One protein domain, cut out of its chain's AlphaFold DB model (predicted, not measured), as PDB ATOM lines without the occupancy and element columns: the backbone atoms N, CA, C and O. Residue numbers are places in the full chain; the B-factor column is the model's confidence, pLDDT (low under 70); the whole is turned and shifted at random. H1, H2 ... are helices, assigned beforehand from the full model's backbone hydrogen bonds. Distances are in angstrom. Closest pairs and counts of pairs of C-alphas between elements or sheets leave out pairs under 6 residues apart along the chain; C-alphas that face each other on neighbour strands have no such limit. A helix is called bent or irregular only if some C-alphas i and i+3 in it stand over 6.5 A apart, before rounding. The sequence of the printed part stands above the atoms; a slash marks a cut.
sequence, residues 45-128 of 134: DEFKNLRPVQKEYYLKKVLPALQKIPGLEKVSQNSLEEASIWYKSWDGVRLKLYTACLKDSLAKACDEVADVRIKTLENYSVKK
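What this domain is: This is residues 45 to 128 of the 134 residues of an uncharacterized protein of Bdellovibrio bacteriovorus (UniProt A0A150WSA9). The long helix H5 runs the length of the domain with H2 side by side with it, opposite ways, while H4 meets H5 near the link between them and opens away from it as a V. H3 makes a corner with H4 towards the open end of that V and packs on part of H2, and the very short H1 lies near H5. The printed part has 84 residues, with five named helices in the order H1, H2, H3, H4, H5 and no named strand; the class is all helix. It is compact, with a radius of gyration of the C-alphas of 12.5 A, and spans 37 by 24 by 18 A, only just elongated.

Where its parts are: H1 is residues 45 to 48, 5.0 A from first to last C-alpha, and begins at C-alpha 45 at (89.784, -34.843, -193.336). H2, residues 52 to 66, is 20.7 A long; it is neither bent nor irregular, but only just: C-alphas 61 and 64 are 6.4 A apart. H3 is residues 77 to 83, 9.7 A. H4, residues 87 to 101, is 20.8 A long and begins at C-alpha 87 at (83.046, -33.821, -198.315). H5, residues 104 to 128, is 35.7 A long and ends at C-alpha 128 at (106.717, -35.545, -189.604). H5 has a kink of 28 degrees near residue 111, and it is irregular: C-alphas 105 and 108 are 7.9 A apart.

How they stand to each other: H1 and H2 are close but not clearly touching; their closest C-alphas, Phe 47 and Lys 55, are 7.1 A apart. H1 and H5 are near each other, with 5 pairs of C-alphas within 10 A. H2 touches H5 at a shallow tilt of 11 degrees, opposite ways, with residues 109 to 120 of H5 alone; the closest C-alphas, Ala 65 and Val 113, are 5.8 A apart. H2 touches H3 with residues 59 to 63 alone, closest at the C-alphas of Leu 63 and Gln 77, 6.7 A, at a steep tilt of 68 degrees, only just short of perpendicular. H3 and H4 touch only at the corner, closest at the C-alphas of Ala 83 and Ser 89, 4.6 A. H4 touches H5 with residues 97 to 101 alone, at a steep tilt of 46 degrees, opposite ways; the closest C-alphas, Cys 101 and Cys 110, are 5.8 A apart. H3 and H5 are apart. The helix packing is mostly crossed, meaning mostly not at a shallow tilt, but only just: of 3 pairs of helices that touch and have a tilt, with the corner pair left out, 1 is shallow. Each O i to N i+4 pair is within hydrogen-bond range in H3 and H4; the figure is 9 of 11 in H2 and 17 of 21 in H5, and H1 is too short for such a pair.

The domain as a whole: The C-alphas farthest apart are those of Ser 105 and Lys 128, 37.0 A. The printed part has no cut. The links H1 to H2, H3 to H4 and H4 to H5 are tight, and H2 to H3 is short, with 10 residues. The mean pLDDT of the printed part is 86.4, and residues 123 to 128, which belong to H5, are under 70.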
ATOM      1  N   ASP A  45      88.818 -35.634-194.097       89.62
ATOM      2  CA  ASP A  45      89.784 -34.843-193.336       89.62
ATOM      3  C   ASP A  45      91.201 -35.423-193.410       89.62
ATOM      4  O   ASP A  45      92.164 -34.665-193.561       89.62
ATOM      5  N   GLU A  46      91.355 -36.751-193.382       88.75
ATOM      6  CA  GLU A  46      92.650 -37.397-193.623       88.75
ATOM      7  C   GLU A  46      93.195 -37.026-195.010       88.75
ATOM      8  O   GLU A  46      94.350 -36.613-195.130       88.75
ATOM      9  N   PHE A  47      92.363 -37.112-196.053       91.06
ATOM     10  CA  PHE A  47      92.766 -36.792-197.422       91.06
ATOM     11  C   PHE A  47      93.051 -35.297-197.613       91.06
ATOM     12  O   PHE A  47      94.072 -34.916-198.193       91.06
ATOM     13  N   LYS A  48      92.169 -34.421-197.120       90.12
ATOM     14  CA  LYS A  48      92.278 -32.961-197.250       90.12
ATOM     15  C   LYS A  48      93.597 -32.444-196.685       90.12
ATOM     16  O   LYS A  48      94.178 -31.531-197.280       90.12
ATOM     17  N   ASN A  49      94.074 -33.048-195.600       89.88
ATOM     18  CA  ASN A  49      95.303 -32.667-194.906       89.88
ATOM     19  C   ASN A  49      96.591 -33.221-195.548       89.88
ATOM     20  O   ASN A  49      97.693 -32.883-195.105       89.88
ATOM     21  N   LEU A  50      96.491 -34.030-196.607       87.38
ATOM     22  CA  LEU A  50      97.650 -34.457-197.392       87.38
ATOM     23  C   LEU A  50      98.276 -33.286-198.163       87.38
ATOM     24  O   LEU A  50      97.587 -32.379-198.641       87.38
ATOM     25  N   ARG A  51      99.597 -33.337-198.370       88.94
ATOM     26  CA  ARG A  51     100.279 -32.396-199.275       88.94
ATOM     27  C   ARG A  51      99.853 -32.638-200.729       88.94
ATOM     28  O   ARG A  51      99.546 -33.781-201.067       88.94
ATOM     29  N   PRO A  52      99.932 -31.632-201.620       89.25
ATOM     30  CA  PRO A  52      99.538 -31.778-203.026       89.25
ATOM     31  C   PRO A  52     100.146 -33.003-203.728       89.25
ATOM     32  O   PRO A  52      99.416 -33.816-204.281       89.25
ATOM     33  N   VAL A  53     101.458 -33.220-203.586       86.12
ATOM     34  CA  VAL A  53     102.154 -34.386-204.173       86.12
ATOM     35  C   VAL A  53     101.633 -35.722-203.619       86.12
ATOM     36  O   VAL A  53     101.605 -36.725-204.323       86.12
ATOM     37  N   GLN A  54     101.201 -35.756-202.355       87.75
ATOM     38  CA  GLN A  54     100.625 -36.961-201.748       87.75
ATOM     39  C   GLN A  54      99.207 -37.219-202.249       87.75
ATOM     40  O   GLN A  54      98.860 -38.372-202.475       87.75
ATOM     41  N   LYS A  55      98.412 -36.161-202.455       90.25
ATOM     42  CA  LYS A  55      97.082 -36.258-203.068       90.25
ATOM     43  C   LYS A  55      97.184 -36.807-204.484       90.25
ATOM     44  O   LYS A  55      96.523 -37.789-204.796       90.25
ATOM     45  N   GLU A  56      98.064 -36.238-205.302       89.75
ATOM     46  CA  GLU A  56      98.300 -36.699-206.673       89.75
ATOM     47  C   GLU A  56      98.757 -38.166-206.700       89.75
ATOM     48  O   GLU A  56      98.178 -38.990-207.410       89.75
ATOM     49  N   TYR A  57      99.748 -38.516-205.872       88.81
ATOM     50  CA  TYR A  57     100.213 -39.896-205.742       88.81
ATOM     51  C   TYR A  57      99.079 -40.845-205.332       88.81
ATOM     52  O   TYR A  57      98.913 -41.897-205.948       88.81
ATOM     53  N   TYR A  58      98.285 -40.466-204.326       91.69
ATOM     54  CA  TYR A  58      97.155 -41.255-203.850       91.69
ATOM     55  C   TYR A  58      96.130 -41.486-204.957       91.69
ATOM     56  O   TYR A  58      95.824 -42.635-205.263       91.69
ATOM     57  N   LEU A  59      95.649 -40.417-205.596       93.00
ATOM     58  CA  LEU A  59      94.627 -40.485-206.643       93.00
ATOM     59  C   LEU A  59      95.084 -41.352-207.821       93.00
ATOM     60  O   LEU A  59      94.348 -42.231-208.274       93.00
ATOM     61  N   LYS A  60      96.339 -41.188-208.250       91.12
ATOM     62  CA  LYS A  60      96.942 -41.982-209.327       91.12
ATOM     63  C   LYS A  60      97.048 -43.471-208.989       91.12
ATOM     64  O   LYS A  60      96.965 -44.309-209.884       91.12
ATOM     65  N   LYS A  61      97.287 -43.815-207.721       90.25
ATOM     66  CA  LYS A  61      97.467 -45.207-207.276       90.25
ATOM     67  C   LYS A  61      96.164 -45.887-206.883       90.25
ATOM     68  O   LYS A  61      96.034 -47.084-207.118       90.25
ATOM     69  N   VAL A  62      95.214 -45.147-206.320       93.31
ATOM     70  CA  VAL A  62      93.938 -45.700-205.859       93.31
ATOM     71  C   VAL A  62      92.999 -45.983-207.027       93.31
ATOM     72  O   VAL A  62      92.331 -47.009-207.025       93.31
ATOM     73  N   LEU A  63      92.995 -45.136-208.063       93.69
ATOM     74  CA  LEU A  63      92.121 -45.288-209.228       93.69
ATOM     75  C   LEU A  63      92.164 -46.694-209.861       93.69
ATOM     76  O   LEU A  63      91.105 -47.313-209.960       93.69
ATOM     77  N   PRO A  64      93.333 -47.251-210.242       92.12
ATOM     78  CA  PRO A  64      93.379 -48.588-210.832       92.12
ATOM     79  C   PRO A  64      92.959 -49.698-209.859       92.12
ATOM     80  O   PRO A  64      92.560 -50.764-210.315       92.12
ATOM     81  N   ALA A  65      93.043 -49.484-208.541       91.06
ATOM     82  CA  ALA A  65      92.550 -50.440-207.550       91.06
ATOM     83  C   ALA A  65      91.017 -50.376-207.433       91.06
ATOM     84  O   ALA A  65      90.359 -51.413-207.452       91.06
ATOM     85  N   LEU A  66      90.433 -49.170-207.429       93.12
ATOM     86  CA  LEU A  66      88.976 -48.980-207.434       93.12
ATOM     87  C   LEU A  66      88.332 -49.560-208.694       93.12
ATOM     88  O   LEU A  66      87.284 -50.184-208.609       93.12
ATOM     89  N   GLN A  67      88.969 -49.420-209.856       92.75
ATOM     90  CA  GLN A  67      88.434 -49.940-211.119       92.75
ATOM     91  C   GLN A  67      88.379 -51.476-211.193       92.75
ATOM     92  O   GLN A  67      87.687 -52.011-212.055       92.75
ATOM     93  N   LYS A  68      89.066 -52.197-210.294       90.81
ATOM     94  CA  LYS A  68      88.945 -53.662-210.162       90.81
ATOM     95  C   LYS A  68      87.702 -54.086-209.379       90.81
ATOM     96  O   LYS A  68      87.385 -55.273-209.349       90.81
ATOM     97  N   ILE A  69      87.038 -53.146-208.712       90.62
ATOM     98  CA  ILE A  69      85.900 -53.404-207.837       90.62
ATOM     99  C   ILE A  69      84.609 -53.186-208.639       90.62
ATOM    100  O   ILE A  69      84.369 -52.076-209.124       90.62
ATOM    101  N   PRO A  70      83.754 -54.218-208.772       87.75
ATOM    102  CA  PRO A  70      82.481 -54.091-209.464       87.75
ATOM    103  C   PRO A  70      81.612 -52.963-208.893       87.75
ATOM    104  O   PRO A  70      81.415 -52.876-207.679       87.75
ATOM    105  N   GLY A  71      81.068 -52.112-209.761       85.56
ATOM    106  CA  GLY A  71      80.293 -50.921-209.393       85.56
ATOM    107  C   GLY A  71      81.117 -49.638-209.218       85.56
ATOM    108  O   GLY A  71      80.536 -48.564-209.022       85.56
ATOM    109  N   LEU A  72      82.448 -49.718-209.315       90.06
ATOM    110  CA  LEU A  72      83.368 -48.574-209.291       90.06
ATOM    111  C   LEU A  72      84.110 -48.363-210.622       90.06
ATOM    112  O   LEU A  72      84.967 -47.488-210.714       90.06
ATOM    113  N   GLU A  73      83.746 -49.072-211.689       87.25
ATOM    114  CA  GLU A  73      84.397 -48.987-213.008       87.25
ATOM    115  C   GLU A  73      84.265 -47.590-213.632       87.25
ATOM    116  O   GLU A  73      85.106 -47.157-214.417       87.25
ATOM    117  N   LYS A  74      83.197 -46.871-213.267       87.00
ATOM    118  CA  LYS A  74      82.924 -45.500-213.721       87.00
ATOM    119  C   LYS A  74      83.672 -44.435-212.923       87.00
ATOM    120  O   LYS A  74      83.593 -43.261-213.280       87.00
ATOM    121  N   VAL A  75      84.363 -44.808-211.844       90.88
ATOM    122  CA  VAL A  75      85.237 -43.877-211.132       90.88
ATOM    123  C   VAL A  75      86.417 -43.563-212.046       90.88
ATOM    124  O   VAL A  75      87.165 -44.445-212.468       90.88
ATOM    125  N   SER A  76      86.550 -42.287-212.383       91.81
ATOM    126  CA  SER A  76      87.626 -41.725-213.193       91.81
ATOM    127  C   SER A  76      88.528 -40.834-212.343       91.81
ATOM    128  O   SER A  76      88.149 -40.420-211.243       91.81
ATOM    129  N   GLN A  77      89.701 -40.486-212.875       90.44
ATOM    130  CA  GLN A  77      90.594 -39.527-212.227       90.44
ATOM    131  C   GLN A  77      89.878 -38.198-211.938       90.44
ATOM    132  O   GLN A  77      89.851 -37.778-210.785       90.44
ATOM    133  N   ASN A  78      89.202 -37.618-212.936       90.50
ATOM    134  CA  ASN A  78      88.436 -36.381-212.766       90.50
ATOM    135  C   ASN A  78      87.374 -36.517-211.669       90.50
ATOM    136  O   ASN A  78      87.251 -35.636-210.829       90.50
ATOM    137  N   SER A  79      86.649 -37.643-211.614       91.06
ATOM    138  CA  SER A  79      85.624 -37.836-210.580       91.06
ATOM    139  C   SER A  79      86.211 -37.894-209.167       91.06
ATOM    140  O   SER A  79      85.580 -37.421-208.227       91.06
ATOM    141  N   LEU A  80      87.420 -38.447-209.001       92.06
ATOM    142  CA  LEU A  80      88.101 -38.473-207.709       92.06
ATOM    143  C   LEU A  80      88.678 -37.104-207.344       92.06
ATOM    144  O   LEU A  80      88.619 -36.716-206.180       92.06
ATOM    145  N   GLU A  81      89.216 -36.375-208.321       92.00
ATOM    146  CA  GLU A  81      89.685 -34.999-208.139       92.00
ATOM    147  C   GLU A  81      88.526 -34.090-207.716       92.00
ATOM    148  O   GLU A  81      88.621 -33.423-206.687       92.00
ATOM    149  N   GLU A  82      87.395 -34.145-208.418       91.19
ATOM    150  CA  GLU A  82      86.166 -33.431-208.059       91.19
ATOM    151  C   GLU A  82      85.632 -33.863-206.690       91.19
ATOM    152  O   GLU A  82      85.284 -33.019-205.858       91.19
ATOM    153  N   ALA A  83      85.594 -35.172-206.418       91.94
ATOM    154  CA  ALA A  83      85.151 -35.685-205.128       91.94
ATOM    155  C   ALA A  83      86.037 -35.189-203.984       91.94
ATOM    156  O   ALA A  83      85.541 -34.924-202.894       91.94
ATOM    157  N   SER A  84      87.331 -35.005-204.236       91.44
ATOM    158  CA  SER A  84      88.281 -34.534-203.234       91.44
ATOM    159  C   SER A  84      88.092 -33.074-202.809       91.44
ATOM    160  O   SER A  84      88.642 -32.656-201.788       91.44
ATOM    161  N   ILE A  85      87.303 -32.305-203.565       91.25
ATOM    162  CA  ILE A  85      86.953 -30.915-203.251       91.25
ATOM    163  C   ILE A  85      85.780 -30.860-202.259       91.25
ATOM    164  O   ILE A  85      85.686 -29.923-201.465       91.25
ATOM    165  N   TRP A  86      84.896 -31.863-202.274       90.06
ATOM    166  CA  TRP A  86      83.625 -31.833-201.553       90.06
ATOM    167  C   TRP A  86      83.442 -33.047-200.645       90.06
ATOM    168  O   TRP A  86      83.326 -34.174-201.121       90.06
ATOM    169  N   TYR A  87      83.274 -32.795-199.343       87.62
ATOM    170  CA  TYR A  87      83.046 -33.821-198.315       87.62
ATOM    171  C   TYR A  87      82.025 -34.890-198.741       87.62
ATOM    172  O   TYR A  87      82.318 -36.081-198.729       87.62
ATOM    173  N   LYS A  88      80.837 -34.461-199.196       89.06
ATOM    174  CA  LYS A  88      79.736 -35.367-199.564       89.06
ATOM    175  C   LYS A  88      80.083 -36.270-200.751       89.06
ATOM    176  O   LYS A  88      79.681 -37.429-200.780       89.06
ATOM    177  N   SER A  89      80.814 -35.743-201.729       91.00
ATOM    178  CA  SER A  89      81.224 -36.504-202.910       91.00
ATOM    179  C   SER A  89      82.295 -37.531-202.551       91.00
ATOM    180  O   SER A  89      82.207 -38.677-202.991       91.00
ATOM    181  N   TRP A  90      83.258 -37.151-201.704       93.12
ATOM    182  CA  TRP A  90      84.272 -38.062-201.174       93.12
ATOM    183  C   TRP A  90      83.652 -39.216-200.384       93.12
ATOM    184  O   TRP A  90      83.920 -40.383-200.676       93.12
ATOM    185  N   ASP A  91      82.756 -38.908-199.444       90.19
ATOM    186  CA  ASP A  91      82.050 -39.923-198.659       90.19
ATOM    187  C   ASP A  91      81.149 -40.805-199.532       90.19
ATOM    188  O   ASP A  91      81.040 -42.002-199.283       90.19
ATOM    189  N   GLY A  92      80.581 -40.267-200.614       90.69
ATOM    190  CA  GLY A  92      79.854 -41.066-201.599       90.69
ATOM    191  C   GLY A  92      80.724 -42.136-202.271       90.69
ATOM    192  O   GLY A  92      80.250 -43.247-202.514       90.69
ATOM    193  N   VAL A  93      81.997 -41.842-202.553       91.81
ATOM    194  CA  VAL A  93      82.952 -42.838-203.072       91.81
ATOM    195  C   VAL A  93      83.321 -43.843-201.980       91.81
ATOM    196  O   VAL A  93      83.286 -45.049-202.234       91.81
ATOM    197  N   ARG A  94      83.603 -43.366-200.760       92.12
ATOM    198  CA  ARG A  94      83.927 -44.226-199.608       92.12
ATOM    199  C   ARG A  94      82.808 -45.212-199.302       92.12
ATOM    200  O   ARG A  94      83.093 -46.382-199.091       92.12
ATOM    201  N   LEU A  95      81.555 -44.768-199.340       90.44
ATOM    202  CA  LEU A  95      80.393 -45.615-199.095       90.44
ATOM    203  C   LEU A  95      80.255 -46.712-200.153       90.44
ATOM    204  O   LEU A  95      80.054 -47.870-199.811       90.44
ATOM    205  N   LYS A  96      80.411 -46.377-201.441       90.62
ATOM    206  CA  LYS A  96      80.357 -47.382-202.517       90.62
ATOM    207  C   LYS A  96      81.457 -48.425-202.372       90.62
ATOM    208  O   LYS A  96      81.187 -49.613-202.527       90.62
ATOM    209  N   LEU A  97      82.676 -47.978-202.066       92.00
ATOM    210  CA  LEU A  97      83.795 -48.869-201.785       92.00
ATOM    211  C   LEU A  97      83.492 -49.755-200.579       92.00
ATOM    212  O   LEU A  97      83.637 -50.967-200.681       92.00
ATOM    213  N   TYR A  98      83.016 -49.167-199.481       90.38
ATOM    214  CA  TYR A  98      82.669 -49.892-198.266       90.38
ATOM    215  C   TYR A  98      81.666 -51.007-198.564       90.38
ATOM    216  O   TYR A  98      81.941 -52.175-198.309       90.38
ATOM    217  N   THR A  99      80.548 -50.669-199.208       88.25
ATOM    218  CA  THR A  99      79.504 -51.632-199.578       88.25
ATOM    219  C   THR A  99      80.014 -52.720-200.522       88.25
ATOM    220  O   THR A  99      79.612 -53.876-200.399       88.25
ATOM    221  N   ALA A 100      80.897 -52.388-201.466       89.06
ATOM    222  CA  ALA A 100      81.489 -53.386-202.349       89.06
ATOM    223  C   ALA A 100      82.418 -54.340-201.581       89.06
ATOM    224  O   ALA A 100      82.371 -55.549-201.796       89.06
ATOM    225  N   CYS A 101      83.203 -53.809-200.648       88.69
ATOM    226  CA  CYS A 101      84.183 -54.553-199.870       88.69
ATOM    227  C   CYS A 101      83.597 -55.410-198.742       88.69
ATOM    228  O   CYS A 101      84.305 -56.257-198.206       88.69
ATOM    229  N   LEU A 102      82.304 -55.269-198.430       85.94
ATOM    230  CA  LEU A 102      81.581 -56.227-197.583       85.94
ATOM    231  C   LEU A 102      81.433 -57.614-198.232       85.94
ATOM    232  O   LEU A 102      81.040 -58.567-197.564       85.94
ATOM    233  N   LYS A 103      81.700 -57.746-199.537       83.75
ATOM    234  CA  LYS A 103      81.668 -59.033-200.238       83.75
ATOM    235  C   LYS A 103      83.043 -59.696-200.161       83.75
ATOM    236  O   LYS A 103      83.985 -59.209-200.783       83.75
ATOM    237  N   ASP A 104      83.130 -60.857-199.513       76.12
ATOM    238  CA  ASP A 104      84.385 -61.619-199.351       76.12
ATOM    239  C   ASP A 104      85.115 -61.904-200.674       76.12
ATOM    240  O   ASP A 104      86.345 -61.937-200.728       76.12
ATOM    241  N   SER A 105      84.375 -62.046-201.779       85.56
ATOM    242  CA  SER A 105      84.946 -62.260-203.114       85.56
ATOM    243  C   SER A 105      85.810 -61.099-203.622       85.56
ATOM    244  O   SER A 105      86.558 -61.272-204.585       85.56
ATOM    245  N   LEU A 106      85.727 -59.927-202.986       86.44
ATOM    246  CA  LEU A 106      86.462 -58.716-203.342       86.44
ATOM    247  C   LEU A 106      87.545 -58.345-202.323       86.44
ATOM    248  O   LEU A 106      88.240 -57.352-202.540       86.44
ATOM    249  N   ALA A 107      87.751 -59.156-201.276       84.62
ATOM    250  CA  ALA A 107      88.693 -58.881-200.187       84.62
ATOM    251  C   ALA A 107      90.073 -58.437-200.699       84.62
ATOM    252  O   ALA A 107      90.552 -57.369-200.340       84.62
ATOM    253  N   LYS A 108      90.650 -59.170-201.660       87.50
ATOM    254  CA  LYS A 108      91.962 -58.837-202.237       87.50
ATOM    255  C   LYS A 108      92.005 -57.458-202.910       87.50
ATOM    256  O   LYS A 108      92.990 -56.741-202.773       87.50
ATOM    257  N   ALA A 109      90.968 -57.088-203.662       88.56
ATOM    258  CA  ALA A 109      90.922 -55.782-204.324       88.56
ATOM    259  C   ALA A 109      90.777 -54.649-203.296       88.56
ATOM    260  O   ALA A 109      91.372 -53.585-203.451       88.56
ATOM    261  N   CYS A 110      90.029 -54.895-202.226       91.31
ATOM    262  CA  CYS A 110      89.849 -53.961-201.125       91.31
ATOM    263  C   CYS A 110      91.125 -53.797-200.286       91.31
ATOM    264  O   CYS A 110      91.497 -52.668-199.963       91.31
ATOM    265  N   ASP A 111      91.854 -54.882-200.029       90.56
ATOM    266  CA  ASP A 111      93.161 -54.852-199.366       90.56
ATOM    267  C   ASP A 111      94.178 -54.031-200.169       90.56
ATOM    268  O   ASP A 111      94.893 -53.208-199.603       90.56
ATOM    269  N   GLU A 112      94.187 -54.147-201.502       90.81
ATOM    270  CA  GLU A 112      95.033 -53.298-202.354       90.81
ATOM    271  C   GLU A 112      94.706 -51.800-202.196       90.81
ATOM    272  O   GLU A 112      95.608 -50.955-202.221       90.81
ATOM    273  N   VAL A 113      93.429 -51.447-202.012       91.75
ATOM    274  CA  VAL A 113      93.011 -50.058-201.757       91.75
ATOM    275  C   VAL A 113      93.494 -49.591-200.376       91.75
ATOM    276  O   VAL A 113      94.054 -48.492-200.264       91.75
ATOM    277  N   ALA A 114      93.367 -50.439-199.349       91.19
ATOM    278  CA  ALA A 114      93.887 -50.165-198.008       91.19
ATOM    279  C   ALA A 114      95.418 -49.995-197.998       91.19
ATOM    280  O   ALA A 114      95.929 -49.055-197.386       91.19
ATOM    281  N   ASP A 115      96.155 -50.820-198.741       89.88
ATOM    282  CA  ASP A 115      97.609 -50.718-198.888       89.88
ATOM    283  C   ASP A 115      98.037 -49.373-199.483       89.88
ATOM    284  O   ASP A 115      99.013 -48.759-199.039       89.88
ATOM    285  N   VAL A 116      97.318 -48.887-200.502       89.12
ATOM    286  CA  VAL A 116      97.587 -47.571-201.103       89.12
ATOM    287  C   VAL A 116      97.341 -46.456-200.089       89.12
ATOM    288  O   VAL A 116      98.146 -45.516-200.012       89.12
ATOM    289  N   ARG A 117      96.271 -46.557-199.290       89.25
ATOM    290  CA  ARG A 117      96.006 -45.631-198.181       89.25
ATOM    291  C   ARG A 117      97.172 -45.639-197.193       89.25
ATOM    292  O   ARG A 117      97.749 -44.577-196.962       89.25
ATOM    293  N   ILE A 118      97.561 -46.803-196.673       87.69
ATOM    294  CA  ILE A 118      98.649 -46.941-195.691       87.69
ATOM    295  C   ILE A 118      99.948 -46.358-196.246       87.69
ATOM    296  O   ILE A 118     100.502 -45.448-195.643       87.69
ATOM    297  N   LYS A 119     100.377 -46.747-197.451       84.44
ATOM    298  CA  LYS A 119     101.611 -46.225-198.075       84.44
ATOM    299  C   LYS A 119     101.595 -44.706-198.254       84.44
ATOM    300  O   LYS A 119     102.633 -44.048-198.166       84.44
ATOM    301  N   THR A 120     100.433 -44.121-198.526       83.56
ATOM    302  CA  THR A 120     100.293 -42.664-198.666       83.56
ATOM    303  C   THR A 120     100.394 -41.960-197.307       83.56
ATOM    304  O   THR A 120     101.045 -40.914-197.208       83.56
ATOM    305  N   LEU A 121      99.796 -42.547-196.264       76.94
ATOM    306  CA  LEU A 121      99.788 -42.028-194.893       76.94
ATOM    307  C   LEU A 121     101.106 -42.292-194.136       76.94
ATOM    308  O   LEU A 121     101.554 -41.450-193.367       76.94
ATOM    309  N   GLU A 122     101.809 -43.390-194.383       74.06
ATOM    310  CA  GLU A 122     103.122 -43.666-193.778       74.06
ATOM    311  C   GLU A 122     104.212 -42.747-194.345       74.06
ATOM    312  O   GLU A 122     105.051 -42.219-193.614       74.06
ATOM    313  N   ASN A 123     104.130 -42.403-195.633       57.88
ATOM    314  CA  ASN A 123     104.958 -41.340-196.212       57.88
ATOM    315  C   ASN A 123     104.702 -39.956-195.570       57.88
ATOM    316  O   ASN A 123     105.508 -39.032-195.737       57.88
ATOM    317  N   TYR A 124     103.586 -39.785-194.851       51.97
ATOM    318  CA  TYR A 124     103.298 -38.598-194.047       51.97
ATOM    319  C   TYR A 124     103.934 -38.683-192.648       51.97
ATOM    320  O   TYR A 124     104.558 -37.709-192.221       51.97
ATOM    321  N   SER A 125     103.865 -39.829-191.960       49.62
ATOM    322  CA  SER A 125     104.435 -39.991-190.610       49.62
ATOM    323  C   SER A 125     105.969 -39.950-190.597       49.62
ATOM    324  O   SER A 125     106.552 -39.266-189.752       49.62
ATOM    325  N   VAL A 126     106.636 -40.559-191.585       50.41
ATOM    326  CA  VAL A 126     108.111 -40.570-191.675       50.41
ATOM    327  C   VAL A 126     108.687 -39.165-191.906       50.41
ATOM    328  O   VAL A 126     109.734 -38.834-191.359       50.41
ATOM    329  N   LYS A 127     107.996 -38.274-192.634       47.12
ATOM    330  CA  LYS A 127     108.445 -36.874-192.799       47.12
ATOM    331  C   LYS A 127     108.060 -35.950-191.640       47.12
ATOM    332  O   LYS A 127     108.692 -34.909-191.497       47.12
ATOM    333  N   LYS A 128     107.070 -36.308-190.815       45.53
ATOM    334  CA  LYS A 128     106.717 -35.545-189.604       45.53
ATOM    335  C   LYS A 128     107.680 -35.842-188.444       45.53
ATOM    336  O   LYS A 128     107.994 -34.930-187.687       45.53
TER     337      LYS A 128